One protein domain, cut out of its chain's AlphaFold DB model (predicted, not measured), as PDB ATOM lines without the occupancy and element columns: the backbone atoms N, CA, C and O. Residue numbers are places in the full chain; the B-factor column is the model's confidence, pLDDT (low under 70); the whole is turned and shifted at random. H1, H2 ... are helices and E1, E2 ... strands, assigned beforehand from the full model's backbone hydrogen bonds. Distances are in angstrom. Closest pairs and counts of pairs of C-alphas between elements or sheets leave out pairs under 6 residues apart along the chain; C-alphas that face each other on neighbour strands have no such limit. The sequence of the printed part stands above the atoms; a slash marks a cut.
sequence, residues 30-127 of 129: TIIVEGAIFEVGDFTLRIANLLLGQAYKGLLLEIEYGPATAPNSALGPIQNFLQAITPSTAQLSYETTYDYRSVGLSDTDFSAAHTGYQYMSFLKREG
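Overview. This is residues 30 to 127 of the 129 residues of the protein "Mediator of RNA polymerase II transcription subunit 20" of Bifiguratus adelaidae (UniProt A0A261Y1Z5). A twisted wall of three long antiparallel strands, E1, E2 and E3, has helix H1 slantwise over one face; a second helix, H2, only grazes it. The 98 printed residues include three named strands, then two named helices, class mixed, with sheet order E1 - E2 - E3. The whole is compact, radius of gyration of the C-alphas 13.9 A, spanning 38 by 30 by 22 A.

Arrangement. E1, residues 31 to 40, and E2, residues 43 to 52, form a hairpin, with N 36 and O 47 2.9 A apart. E2 and E3, residues 55 to 65, form another, with N 46 and O 62 2.8 A apart; the three are a meander, each strand the antiparallel neighbour of the one before. H1, residues 75 to 85, makes two layers with the sheet, at a height of 9.4 A; its closest C-alphas to E3 are Ile 78 and Ile 63, 6.9 A. H2, residues 112 to 125, is apart from H1. Every O i to N i+4 pair in both helices is within hydrogen-bond range.

Along the chain. E1, 26.9 A long, begins at C-alpha 31 (183.089, 169.001, 234.292). E2 is 27.7 A, E3 30.6 A, H1 15.5 A. H2, 20.1 A, ends at C-alpha 125 (174.880, 158.538, 240.292).

Size, cuts and confidence. The printed part has no cut; the link from H1 to H2 is long, and no printed residue is under 70 in pLDDT.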
ATOM      1  N   THR A  30     183.912 171.502 238.226       88.62
ATOM      2  CA  THR A  30     183.708 171.790 236.804       88.62
ATOM      3  C   THR A  30     183.984 170.526 236.012       88.62
ATOM      4  O   THR A  30     185.057 169.927 236.131       88.62
ATOM      5  N   ILE A  31     183.006 170.134 235.205       91.06
ATOM      6  CA  ILE A  31     183.089 169.001 234.292       91.06
ATOM      7  C   ILE A  31     183.188 169.566 232.878       91.06
ATOM      8  O   ILE A  31     182.405 170.437 232.506       91.06
ATOM      9  N   ILE A  32     184.156 169.077 232.112       92.25
ATOM     10  CA  ILE A  32     184.366 169.444 230.714       92.25
ATOM     11  C   ILE A  32     184.070 168.210 229.864       92.25
ATOM     12  O   ILE A  32     184.534 167.111 230.167       92.25
ATOM     13  N   VAL A  33     183.263 168.398 228.823       92.88
ATOM     14  CA  VAL A  33     182.829 167.343 227.906       92.88
ATOM     15  C   VAL A  33     183.238 167.758 226.500       92.88
ATOM     16  O   VAL A  33     182.729 168.747 225.978       92.88
ATOM     17  N   GLU A  34     184.168 167.023 225.898       93.06
ATOM     18  CA  GLU A  34     184.717 167.336 224.573       93.06
ATOM     19  C   GLU A  34     184.593 166.136 223.645       93.06
ATOM     20  O   GLU A  34     185.007 165.025 223.986       93.06
ATOM     21  N   GLY A  35     184.015 166.347 222.465       95.12
ATOM     22  CA  GLY A  35     183.621 165.241 221.612       95.12
ATOM     23  C   GLY A  35     183.151 165.630 220.222       95.12
ATOM     24  O   GLY A  35     183.364 166.750 219.759       95.12
ATOM     25  N   ALA A  36     182.509 164.669 219.566       96.25
ATOM     26  CA  ALA A  36     181.978 164.785 218.218       96.25
ATOM     27  C   ALA A  36     180.490 164.415 218.180       96.25
ATOM     28  O   ALA A  36     179.998 163.639 219.004       96.25
ATOM     29  N   ILE A  37     179.789 164.980 217.199       97.31
ATOM     30  CA  ILE A  37     178.375 164.730 216.924       97.31
ATOM     31  C   ILE A  37     178.281 163.961 215.607       97.31
ATOM     32  O   ILE A  37     178.953 164.308 214.635       97.31
ATOM     33  N   PHE A  38     177.445 162.930 215.587       96.44
ATOM     34  CA  PHE A  38     177.186 162.078 214.438       96.44
ATOM     35  C   PHE A  38     175.682 161.985 214.207       96.44
ATOM     36  O   PHE A  38     174.930 161.689 215.131       96.44
ATOM     37  N   GLU A  39     175.257 162.180 212.965       96.44
ATOM     38  CA  GLU A  39     173.870 161.972 212.546       96.44
ATOM     39  C   GLU A  39     173.765 160.609 211.855       96.44
ATOM     40  O   GLU A  39     174.455 160.348 210.865       96.44
ATOM     41  N   VAL A  40     172.927 159.721 212.386       94.19
ATOM     42  CA  VAL A  40     172.740 158.347 211.903       94.19
ATOM     43  C   VAL A  40     171.248 158.084 211.702       94.19
ATOM     44  O   VAL A  40     170.559 157.553 212.572       94.19
ATOM     45  N   GLY A  41     170.742 158.447 210.522       92.88
ATOM     46  CA  GLY A  41     169.319 158.314 210.200       92.88
ATOM     47  C   GLY A  41     168.463 159.193 211.111       92.88
ATOM     48  O   GLY A  41     168.635 160.406 211.122       92.88
ATOM     49  N   ASP A  42     167.575 158.567 211.882       94.06
ATOM     50  CA  ASP A  42     166.690 159.243 212.844       94.06
ATOM     51  C   ASP A  42     167.360 159.524 214.205       94.06
ATOM     52  O   ASP A  42     166.707 160.024 215.126       94.06
ATOM     53  N   PHE A  43     168.635 159.151 214.364       95.38
ATOM     54  CA  PHE A  43     169.378 159.297 215.611       95.38
ATOM     55  C   PHE A  43     170.474 160.350 215.497       95.38
ATOM     56  O   PHE A  43     171.277 160.318 214.565       95.38
ATOM     57  N   THR A  44     170.586 161.185 216.524       95.69
ATOM     58  CA  THR A  44     171.761 162.025 216.755       95.69
ATOM     59  C   THR A  44     172.566 161.425 217.902       95.69
ATOM     60  O   THR A  44     172.069 161.267 219.018       95.69
ATOM     61  N   LEU A  45     173.819 161.067 217.632       96.12
ATOM     62  CA  LEU A  45     174.749 160.485 218.593       96.12
ATOM     63  C   LEU A  45     175.844 161.498 218.920       96.12
ATOM     64  O   LEU A  45     176.615 161.896 218.047       96.12
ATOM     65  N   ARG A  46     175.961 161.874 220.191       96.38
ATOM     66  CA  ARG A  46     177.041 162.733 220.685       96.38
ATOM     67  C   ARG A  46     177.966 161.893 221.557       96.38
ATOM     68  O   ARG A  46     177.538 161.305 222.547       96.38
ATOM     69  N   ILE A  47     179.233 161.811 221.160       95.69
ATOM     70  CA  ILE A  47     180.259 161.008 221.834       95.69
ATOM     71  C   ILE A  47     181.332 161.950 222.338       95.69
ATOM     72  O   ILE A  47     181.930 162.667 221.536       95.69
ATOM     73  N   ALA A  48     181.612 161.925 223.636       95.69
ATOM     74  CA  ALA A  48     182.560 162.855 224.224       95.69
ATOM     75  C   ALA A  48     183.358 162.267 225.385       95.69
ATOM     76  O   ALA A  48     182.871 161.440 226.151       95.69
ATOM     77  N   ASN A  49     184.591 162.737 225.541       95.19
ATOM     78  CA  ASN A  49     185.416 162.455 226.703       95.19
ATOM     79  C   ASN A  49     184.949 163.307 227.883       95.19
ATOM     80  O   ASN A  49     184.778 164.520 227.757       95.19
ATOM     81  N   LEU A  50     184.785 162.666 229.036       94.75
ATOM     82  CA  LEU A  50     184.405 163.301 230.288       94.75
ATOM     83  C   LEU A  50     185.659 163.622 231.101       94.75
ATOM     84  O   LEU A  50     186.379 162.720 231.542       94.75
ATOM     85  N   LEU A  51     185.919 164.910 231.308       93.50
ATOM     86  CA  LEU A  51     187.074 165.421 232.037       93.50
ATOM     87  C   LEU A  51     186.616 166.127 233.313       93.50
ATOM     88  O   LEU A  51     185.739 166.990 233.291       93.50
ATOM     89  N   LEU A  52     187.248 165.787 234.434       90.69
ATOM     90  CA  LEU A  52     187.072 166.479 235.703       90.69
ATOM     91  C   LEU A  52     188.335 167.273 236.029       90.69
ATOM     92  O   LEU A  52     189.346 166.707 236.457       90.69
ATOM     93  N   GLY A  53     188.300 168.581 235.774       86.44
ATOM     94  CA  GLY A  53     189.526 169.372 235.675       86.44
ATOM     95  C   GLY A  53     190.393 168.851 234.525       86.44
ATOM     96  O   GLY A  53     190.007 168.963 233.369       86.44
ATOM     97  N   GLN A  54     191.545 168.253 234.841       83.94
ATOM     98  CA  GLN A  54     192.430 167.610 233.852       83.94
ATOM     99  C   GLN A  54     192.351 166.073 233.866       83.94
ATOM    100  O   GLN A  54     193.010 165.413 233.067       83.94
ATOM    101  N   ALA A  55     191.579 165.479 234.781       91.50
ATOM    102  CA  ALA A  55     191.518 164.029 234.937       91.50
ATOM    103  C   ALA A  55     190.424 163.418 234.054       91.50
ATOM    104  O   ALA A  55     189.251 163.766 234.188       91.50
ATOM    105  N   TYR A  56     190.796 162.451 233.214       93.44
ATOM    106  CA  TYR A  56     189.846 161.664 232.429       93.44
ATOM    107  C   TYR A  56     188.999 160.748 233.321       93.44
ATOM    108  O   TYR A  56     189.530 160.052 234.191       93.44
ATOM    109  N   LYS A  57     187.678 160.766 233.111       93.19
ATOM    110  CA  LYS A  57     186.689 159.991 233.879       93.19
ATOM    111  C   LYS A  57     185.950 158.944 233.058       93.19
ATOM    112  O   LYS A  57     185.420 158.011 233.648       93.19
ATOM    113  N   GLY A  58     185.946 159.056 231.734       92.44
ATOM    114  CA  GLY A  58     185.304 158.074 230.868       92.44
ATOM    115  C   GLY A  58     184.764 158.680 229.583       92.44
ATOM    116  O   GLY A  58     184.988 159.854 229.288       92.44
ATOM    117  N   LEU A  59     184.040 157.849 228.838       93.56
ATOM    118  CA  LEU A  59     183.342 158.235 227.621       93.56
ATOM    119  C   LEU A  59     181.861 158.448 227.938       93.56
ATOM    120  O   LEU A  59     181.218 157.587 228.536       93.56
ATOM    121  N   LEU A  60     181.332 159.588 227.523       94.94
ATOM    122  CA  LEU A  60     179.932 159.954 227.627       94.94
ATOM    123  C   LEU A  60     179.270 159.781 226.259       94.94
ATOM    124  O   LEU A  60     179.790 160.253 225.245       94.94
ATOM    125  N   LEU A  61     178.123 159.110 226.255       94.56
ATOM    126  CA  LEU A  61     177.282 158.918 225.080       94.56
ATOM    127  C   LEU A  61     175.935 159.585 225.340       94.56
ATOM    128  O   LEU A  61     175.245 159.228 226.292       94.56
ATOM    129  N   GLU A  62     175.561 160.529 224.486       94.19
ATOM    130  CA  GLU A  62     174.203 161.060 224.416       94.19
ATOM    131  C   GLU A  62     173.567 160.579 223.114       94.19
ATOM    132  O   GLU A  62     174.159 160.710 222.041       94.19
ATOM    133  N   ILE A  63     172.380 159.987 223.218       93.94
ATOM    134  CA  ILE A  63     171.622 159.473 222.079       93.94
ATOM    135  C   ILE A  63     170.272 160.171 222.078       93.94
ATOM    136  O   ILE A  63     169.498 160.050 223.027       93.94
ATOM    137  N   GLU A  64     169.986 160.864 220.989       92.06
ATOM    138  CA  GLU A  64     168.712 161.518 220.734       92.06
ATOM    139  C   GLU A  64     168.007 160.799 219.581       92.06
ATOM    140  O   GLU A  64     168.630 160.479 218.570       92.06
ATOM    141  N   TYR A  65     166.713 160.522 219.741       92.56
ATOM    142  CA  TYR A  65     165.871 159.954 218.690       92.56
ATOM    143  C   TYR A  65     164.903 161.032 218.205       92.56
ATOM    144  O   TYR A  65     163.954 161.370 218.913       92.56
ATOM    145  N   GLY A  66     165.144 161.572 217.011       89.50
ATOM    146  CA  GLY A  66     164.432 162.740 216.480       89.50
ATOM    147  C   GLY A  66     162.902 162.600 216.399       89.50
ATOM    148  O   GLY A  66     162.200 163.563 216.699       89.50
ATOM    149  N   PRO A  67     162.338 161.425 216.050       88.94
ATOM    150  CA  PRO A  67     160.885 161.228 216.012       88.94
ATOM    151  C   PRO A  67     160.190 161.209 217.386       88.94
ATOM    152  O   PRO A  67     158.961 161.141 217.445       88.94
ATOM    153  N   ALA A  68     160.937 161.223 218.492       86.38
ATOM    154  CA  ALA A  68     160.365 161.219 219.833       86.38
ATOM    155  C   ALA A  68     159.765 162.584 220.191       86.38
ATOM    156  O   ALA A  68     160.462 163.594 220.214       86.38
ATOM    157  N   THR A  69     158.482 162.611 220.542       77.81
ATOM    158  CA  THR A  69     157.806 163.827 221.027       77.81
ATOM    159  C   THR A  69     157.581 163.814 222.536       77.81
ATOM    160  O   THR A  69     157.605 164.869 223.169       77.81
ATOM    161  N   ALA A  70     157.419 162.623 223.119       84.88
ATOM    162  CA  ALA A  70     157.194 162.437 224.543       84.88
ATOM    163  C   ALA A  70     158.451 161.901 225.254       84.88
ATOM    164  O   ALA A  70     159.136 161.008 224.741       84.88
ATOM    165  N   PRO A  71     158.744 162.384 226.471       79.94
ATOM    166  CA  PRO A  71     159.730 161.769 227.344       79.94
ATOM    167  C   PRO A  71     159.468 160.262 227.525       79.94
ATOM    168  O   PRO A  71     158.329 159.811 227.604       79.94
ATOM    169  N   ASN A  72     160.537 159.465 227.588       81.81
ATOM    170  CA  ASN A  72     160.509 158.002 227.756       81.81
ATOM    171  C   ASN A  72     159.858 157.183 226.611       81.81
ATOM    172  O   ASN A  72     159.940 155.954 226.643       81.81
ATOM    173  N   SER A  73     159.279 157.795 225.567       85.50
ATOM    174  CA  SER A  73     158.641 157.046 224.466       85.50
ATOM    175  C   SER A  73     159.637 156.370 223.514       85.50
ATOM    176  O   SER A  73     159.282 155.434 222.803       85.50
ATOM    177  N   ALA A  74     160.886 156.837 223.496       87.38
ATOM    178  CA  ALA A  74     161.936 156.382 222.585       87.38
ATOM    179  C   ALA A  74     162.867 155.311 223.171       87.38
ATOM    180  O   ALA A  74     163.879 154.975 222.555       87.38
ATOM    181  N   LEU A  75     162.546 154.764 224.348       87.62
ATOM    182  CA  LEU A  75     163.463 153.886 225.073       87.62
ATOM    183  C   LEU A  75     163.869 152.643 224.265       87.62
ATOM    184  O   LEU A  75     165.052 152.327 224.186       87.62
ATOM    185  N   GLY A  76     162.905 151.962 223.640       91.06
ATOM    186  CA  GLY A  76     163.170 150.757 222.846       91.06
ATOM    187  C   GLY A  76     164.125 151.012 221.670       91.06
ATOM    188  O   GLY A  76     165.171 150.365 221.594       91.06
ATOM    189  N   PRO A  77     163.819 151.972 220.773       92.56
ATOM    190  CA  PRO A  77     164.729 152.370 219.699       92.56
ATOM    191  C   PRO A  77     166.130 152.761 220.191       92.56
ATOM    192  O   PRO A  77     167.117 152.299 219.619       92.56
ATOM    193  N   ILE A  78     166.230 153.542 221.274       92.12
ATOM    194  CA  ILE A  78     167.515 153.971 221.849       92.12
ATOM    195  C   ILE A  78     168.319 152.778 222.383       92.12
ATOM    196  O   ILE A  78     169.514 152.681 222.114       92.12
ATOM    197  N   GLN A  79     167.686 151.845 223.101       91.88
ATOM    198  CA  GLN A  79     168.355 150.645 223.617       91.88
ATOM    199  C   GLN A  79     168.883 149.753 222.490       91.88
ATOM    200  O   GLN A  79     170.017 149.281 222.562       91.88
ATOM    201  N   ASN A  80     168.086 149.556 221.439       93.19
ATOM    202  CA  ASN A  80     168.501 148.780 220.274       93.19
ATOM    203  C   ASN A  80     169.685 149.441 219.557       93.19
ATOM    204  O   ASN A  80     170.639 148.759 219.183       93.19
ATOM    205  N   PHE A  81     169.651 150.767 219.402       93.75
ATOM    206  CA  PHE A  81     170.751 151.522 218.807       93.75
ATOM    207  C   PHE A  81     172.023 151.430 219.655       93.75
ATOM    208  O   PHE A  81     173.088 151.123 219.123       93.75
ATOM    209  N   LEU A  82     171.911 151.602 220.977       93.19
ATOM    210  CA  LEU A  82     173.030 151.476 221.910       93.19
ATOM    211  C   LEU A  82     173.699 150.098 221.794       93.19
ATOM    212  O   LEU A  82     174.909 150.025 221.606       93.19
ATOM    213  N   GLN A  83     172.915 149.016 221.811       92.06
ATOM    214  CA  GLN A  83     173.433 147.652 221.653       92.06
ATOM    215  C   GLN A  83     174.140 147.428 220.310       92.06
ATOM    216  O   GLN A  83     175.094 146.658 220.253       92.06
ATOM    217  N   ALA A  84     173.694 148.093 219.241       93.25
ATOM    218  CA  ALA A  84     174.308 147.972 217.923       93.25
ATOM    219  C   ALA A  84     175.665 148.691 217.825       93.25
ATOM    220  O   ALA A  84     176.541 148.230 217.094       93.25
ATOM    221  N   ILE A  85     175.847 149.807 218.541       92.81
ATOM    222  CA  ILE A  85     177.070 150.625 218.458       92.81
ATOM    223  C   ILE A  85     178.107 150.287 219.534       92.81
ATOM    224  O   ILE A  85     179.285 150.608 219.373       92.81
ATOM    225  N   THR A  86     177.697 149.660 220.638       92.75
ATOM    226  CA  THR A  86     178.610 149.297 221.728       92.75
ATOM    227  C   THR A  86     179.070 147.847 221.608       92.75
ATOM    228  O   THR A  86     178.242 146.966 221.376       92.75
ATOM    229  N   PRO A  87     180.362 147.547 221.827       92.12
ATOM    230  CA  PRO A  87     180.810 146.165 221.909       92.12
ATOM    231  C   PRO A  87     180.191 145.477 223.131       92.12
ATOM    232  O   PRO A  87     179.953 146.108 224.159       92.12
ATOM    233  N   SER A  88     180.018 144.157 223.064       89.00
ATOM    234  CA  SER A  88     179.479 143.354 224.176       89.00
ATOM    235  C   SER A  88     180.329 143.400 225.453       89.00
ATOM    236  O   SER A  88     179.860 143.021 226.521       89.00
ATOM    237  N   THR A  89     181.576 143.863 225.355       92.31
ATOM    238  CA  THR A  89     182.502 144.058 226.477       92.31
ATOM    239  C   THR A  89     182.405 145.443 227.120       92.31
ATOM    240  O   THR A  89     183.081 145.687 228.122       92.31
ATOM    241  N   ALA A  90     181.606 146.360 226.566       91.00
ATOM    242  CA  ALA A  90     181.454 147.701 227.112       91.00
ATOM    243  C   ALA A  90     180.764 147.663 228.483       91.00
ATOM    244  O   ALA A  90     179.703 147.064 228.653       91.00
ATOM    245  N   GLN A  91     181.355 148.350 229.461       90.38
ATOM    246  CA  GLN A  91     180.741 148.569 230.770       90.38
ATOM    247  C   GLN A  91     179.877 149.824 230.694       90.38
ATOM    248  O   GLN A  91     180.366 150.942 230.840       90.38
ATOM    249  N   LEU A  92     178.596 149.632 230.392       90.81
ATOM    250  CA  LEU A  92     177.649 150.728 230.232       90.81
ATOM    251  C   LEU A  92     176.988 151.051 231.572       90.81
ATOM    252  O   LEU A  92     176.403 150.175 232.205       90.81
ATOM    253  N   SER A  93     177.030 152.323 231.964       90.44
ATOM    254  CA  SER A  93     176.207 152.861 233.046       90.44
ATOM    255  C   SER A  93     175.232 153.870 232.452       90.44
ATOM    256  O   SER A  93     175.639 154.922 231.972       90.44
ATOM    257  N   TYR A  94     173.936 153.562 232.455       89.19
ATOM    258  CA  TYR A  94     172.883 154.473 231.994       89.19
ATOM    259  C   TYR A  94     171.580 154.196 232.746       89.19
ATOM    260  O   TYR A  94     171.453 153.179 233.421       89.19
ATOM    261  N   GLU A  95     170.664 155.156 232.740       85.12
ATOM    262  CA  GLU A  95     169.311 154.987 233.273       85.12
ATOM    263  C   GLU A  95     168.332 154.978 232.107       85.12
ATOM    264  O   GLU A  95     168.529 155.678 231.112       85.12
ATOM    265  N   THR A  96     167.290 154.165 232.226       77.75
ATOM    266  CA  THR A  96     166.302 153.985 231.152       77.75
ATOM    267  C   THR A  96     165.009 154.740 231.413       77.75
ATOM    268  O   THR A  96     164.269 155.053 230.484       77.75
ATOM    269  N   THR A  97     164.749 155.056 232.678       81.75
ATOM    270  CA  THR A  97     163.513 155.679 233.134       81.75
ATOM    271  C   THR A  97     163.828 156.796 234.109       81.75
ATOM    272  O   THR A  97     164.513 156.584 235.107       81.75
ATOM    273  N   TYR A  98     163.275 157.973 233.846       87.31
ATOM    274  CA  TYR A  98     163.403 159.137 234.712       87.31
ATOM    275  C   TYR A  98     162.017 159.566 235.186       87.31
ATOM    276  O   TYR A  98     161.073 159.610 234.396       87.31
ATOM    277  N   ASP A  99     161.909 159.894 236.473       88.62
ATOM    278  CA  ASP A  99     160.716 160.509 237.055       88.62
ATOM    279  C   ASP A  99     160.807 162.032 236.892       88.62
ATOM    280  O   ASP A  99     161.379 162.730 237.735       88.62
ATOM    281  N   TYR A 100     160.296 162.543 235.771       89.44
ATOM    282  CA  TYR A 100     160.328 163.969 235.446       89.44
ATOM    283  C   TYR A 100     159.355 164.784 236.309       89.44
ATOM    284  O   TYR A 100     159.678 165.905 236.711       89.44
ATOM    285  N   ARG A 101     158.209 164.204 236.693       88.50
ATOM    286  CA  ARG A 101     157.237 164.865 237.582       88.50
ATOM    287  C   ARG A 101     157.833 165.211 238.936       88.50
ATOM    288  O   ARG A 101     157.503 166.264 239.477       88.50
ATOM    289  N   SER A 102     158.732 164.373 239.460       86.38
ATOM    290  CA  SER A 102     159.408 164.631 240.740       86.38
ATOM    291  C   SER A 102     160.192 165.951 240.778       86.38
ATOM    292  O   SER A 102     160.402 166.504 241.857       86.38
ATOM    293  N   VAL A 103     160.580 166.481 239.613       85.88
ATOM    294  CA  VAL A 103     161.314 167.746 239.458       85.88
ATOM    295  C   VAL A 103     160.511 168.821 238.718       85.88
ATOM    296  O   VAL A 103     161.068 169.832 238.296       85.88
ATOM    297  N   GLY A 104     159.197 168.623 238.572       86.44
ATOM    298  CA  GLY A 104     158.298 169.584 237.925       86.44
ATOM    299  C   GLY A 104     158.413 169.640 236.399       86.44
ATOM    300  O   GLY A 104     157.982 170.621 235.797       86.44
ATOM    301  N   LEU A 105     158.991 168.613 235.771       88.88
ATOM    302  CA  LEU A 105     159.068 168.474 234.319       88.88
ATOM    303  C   LEU A 105     157.872 167.667 233.774       88.88
ATOM    304  O   LEU A 105     157.228 166.911 234.505       88.88
ATOM    305  N   SER A 106     157.548 167.871 232.492       89.25
ATOM    306  CA  SER A 106     156.425 167.204 231.812       89.25
ATOM    307  C   SER A 106     156.769 165.745 231.495       89.25
ATOM    308  O   SER A 106     157.912 165.426 231.211       89.25
ATOM    309  N   ASP A 107     155.782 164.849 231.489       89.75
ATOM    310  CA  ASP A 107     155.967 163.487 230.952       89.75
ATOM    311  C   ASP A 107     155.494 163.358 229.501       89.75
ATOM    312  O   ASP A 107     155.620 162.294 228.899       89.75
ATOM    313  N   THR A 108     154.898 164.413 228.945       89.50
ATOM    314  CA  THR A 108     154.305 164.404 227.602       89.50
ATOM    315  C   THR A 108     155.076 165.258 226.618       89.50
ATOM    316  O   THR A 108     155.061 164.954 225.431       89.50
ATOM    317  N   ASP A 109     155.770 166.286 227.104       88.62
ATOM    318  CA  ASP A 109     156.434 167.283 226.272       88.62
ATOM    319  C   ASP A 109     157.916 167.333 226.612       88.62
ATOM    320  O   ASP A 109     158.309 167.779 227.693       88.62
ATOM    321  N   PHE A 110     158.747 166.873 225.680       87.38
ATOM    322  CA  PHE A 110     160.190 166.906 225.860       87.38
ATOM    323  C   PHE A 110     160.740 168.326 225.663       87.38
ATOM    324  O   PHE A 110     160.297 169.089 224.806       87.38
ATOM    325  N   SER A 111     161.739 168.690 226.462       88.19
ATOM    326  CA  SER A 111     162.417 169.988 226.400       88.19
ATOM    327  C   SER A 111     163.869 169.849 226.844       88.19
ATOM    328  O   SER A 111     164.216 168.879 227.516       88.19
ATOM    329  N   ALA A 112     164.705 170.851 226.563       87.00
ATOM    330  CA  ALA A 112     166.117 170.849 226.963       87.00
ATOM    331  C   ALA A 112     166.338 170.658 228.482       87.00
ATOM    332  O   ALA A 112     167.369 170.135 228.903       87.00
ATOM    333  N   ALA A 113     165.360 171.029 229.316       89.00
ATOM    334  CA  ALA A 113     165.424 170.795 230.757       89.00
ATOM    335  C   ALA A 113     165.407 169.293 231.108       89.00
ATOM    336  O   ALA A 113     166.035 168.883 232.079       89.00
ATOM    337  N   HIS A 114     164.768 168.450 230.293       90.00
ATOM    338  CA  HIS A 114     164.788 166.998 230.481       90.00
ATOM    339  C   HIS A 114     166.195 166.447 230.270       90.00
ATOM    340  O   HIS A 114     166.690 165.722 231.129       90.00
ATOM    341  N   THR A 115     166.877 166.862 229.199       90.62
ATOM    342  CA  THR A 115     168.288 166.518 228.962       90.62
ATOM    343  C   THR A 115     169.174 166.976 230.122       90.62
ATOM    344  O   THR A 115     169.979 166.204 230.640       90.62
ATOM    345  N   GLY A 116     168.978 168.205 230.615       90.56
ATOM    346  CA  GLY A 116     169.688 168.709 231.797       90.56
ATOM    347  C   GLY A 116     169.460 167.846 233.044       90.56
ATOM    348  O   GLY A 116     170.410 167.510 233.755       90.56
ATOM    349  N   TYR A 117     168.219 167.420 233.291       91.06
ATOM    350  CA  TYR A 117     167.886 166.526 234.400       91.06
ATOM    351  C   TYR A 117     168.522 165.138 234.259       91.06
ATOM    352  O   TYR A 117     169.028 164.594 235.246       91.06
ATOM    353  N   GLN A 118     168.541 164.579 233.047       91.94
ATOM    354  CA  GLN A 118     169.192 163.301 232.752       91.94
ATOM    355  C   GLN A 118     170.691 163.372 233.051       91.94
ATOM    356  O   GLN A 118     171.204 162.534 233.793       91.94
ATOM    357  N   TYR A 119     171.376 164.418 232.576       91.56
ATOM    358  CA  TYR A 119     172.784 164.655 232.895       91.56
ATOM    359  C   TYR A 119     173.028 164.773 234.394       91.56
ATOM    360  O   TYR A 119     173.948 164.146 234.920       91.56
ATOM    361  N   MET A 120     172.204 165.551 235.099       89.94
ATOM    362  CA  MET A 120     172.374 165.743 236.536       89.94
ATOM    363  C   MET A 120     172.184 164.445 237.315       89.94
ATOM    364  O   MET A 120     172.957 164.145 238.226       89.94
ATOM    365  N   SER A 121     171.181 163.661 236.930       90.25
ATOM    366  CA  SER A 121     170.892 162.361 237.527       90.25
ATOM    367  C   SER A 121     172.027 161.370 237.276       90.25
ATOM    368  O   SER A 121     172.497 160.727 238.216       90.25
ATOM    369  N   PHE A 122     172.512 161.304 236.033       91.88
ATOM    370  CA  PHE A 122     173.623 160.448 235.628       91.88
ATOM    371  C   PHE A 122     174.913 160.801 236.378       91.88
ATOM    372  O   PHE A 122     175.454 159.970 237.103       91.88
ATOM    373  N   LEU A 123     175.379 162.048 236.278       90.88
ATOM    374  CA  LEU A 123     176.649 162.473 236.870       90.88
ATOM    375  C   LEU A 123     176.656 162.326 238.397       90.88
ATOM    376  O   LEU A 123     177.668 161.935 238.976       90.88
ATOM    377  N   LYS A 124     175.520 162.575 239.058       88.44
ATOM    378  CA  LYS A 124     175.388 162.347 240.498       88.44
ATOM    379  C   LYS A 124     175.471 160.864 240.858       88.44
ATOM    380  O   LYS A 124     176.102 160.515 241.853       88.44
ATOM    381  N   ARG A 125     174.831 159.991 240.076       89.50
ATOM    382  CA  ARG A 125     174.880 158.538 240.292       89.50
ATOM    383  C   ARG A 125     176.302 157.998 240.151       89.50
ATOM    384  O   ARG A 125     176.709 157.172 240.960       89.50
ATOM    385  N   GLU A 126     177.062 158.526 239.197       90.31
ATOM    386  CA  GLU A 126     178.478 158.191 239.004       90.31
ATOM    387  C   GLU A 126     179.415 158.834 240.050       90.31
ATOM    388  O   GLU A 126     180.631 158.667 239.979       90.31
ATOM    389  N   GLY A 127     178.886 159.587 241.023       88.12
ATOM    390  CA  GLY A 127     179.691 160.261 242.048       88.12
ATOM    391  C   GLY A 127     180.572 161.385 241.492       88.12
ATOM    392  O   GLY A 127     181.607 161.713 242.072       88.12
TER     393      GLY A 127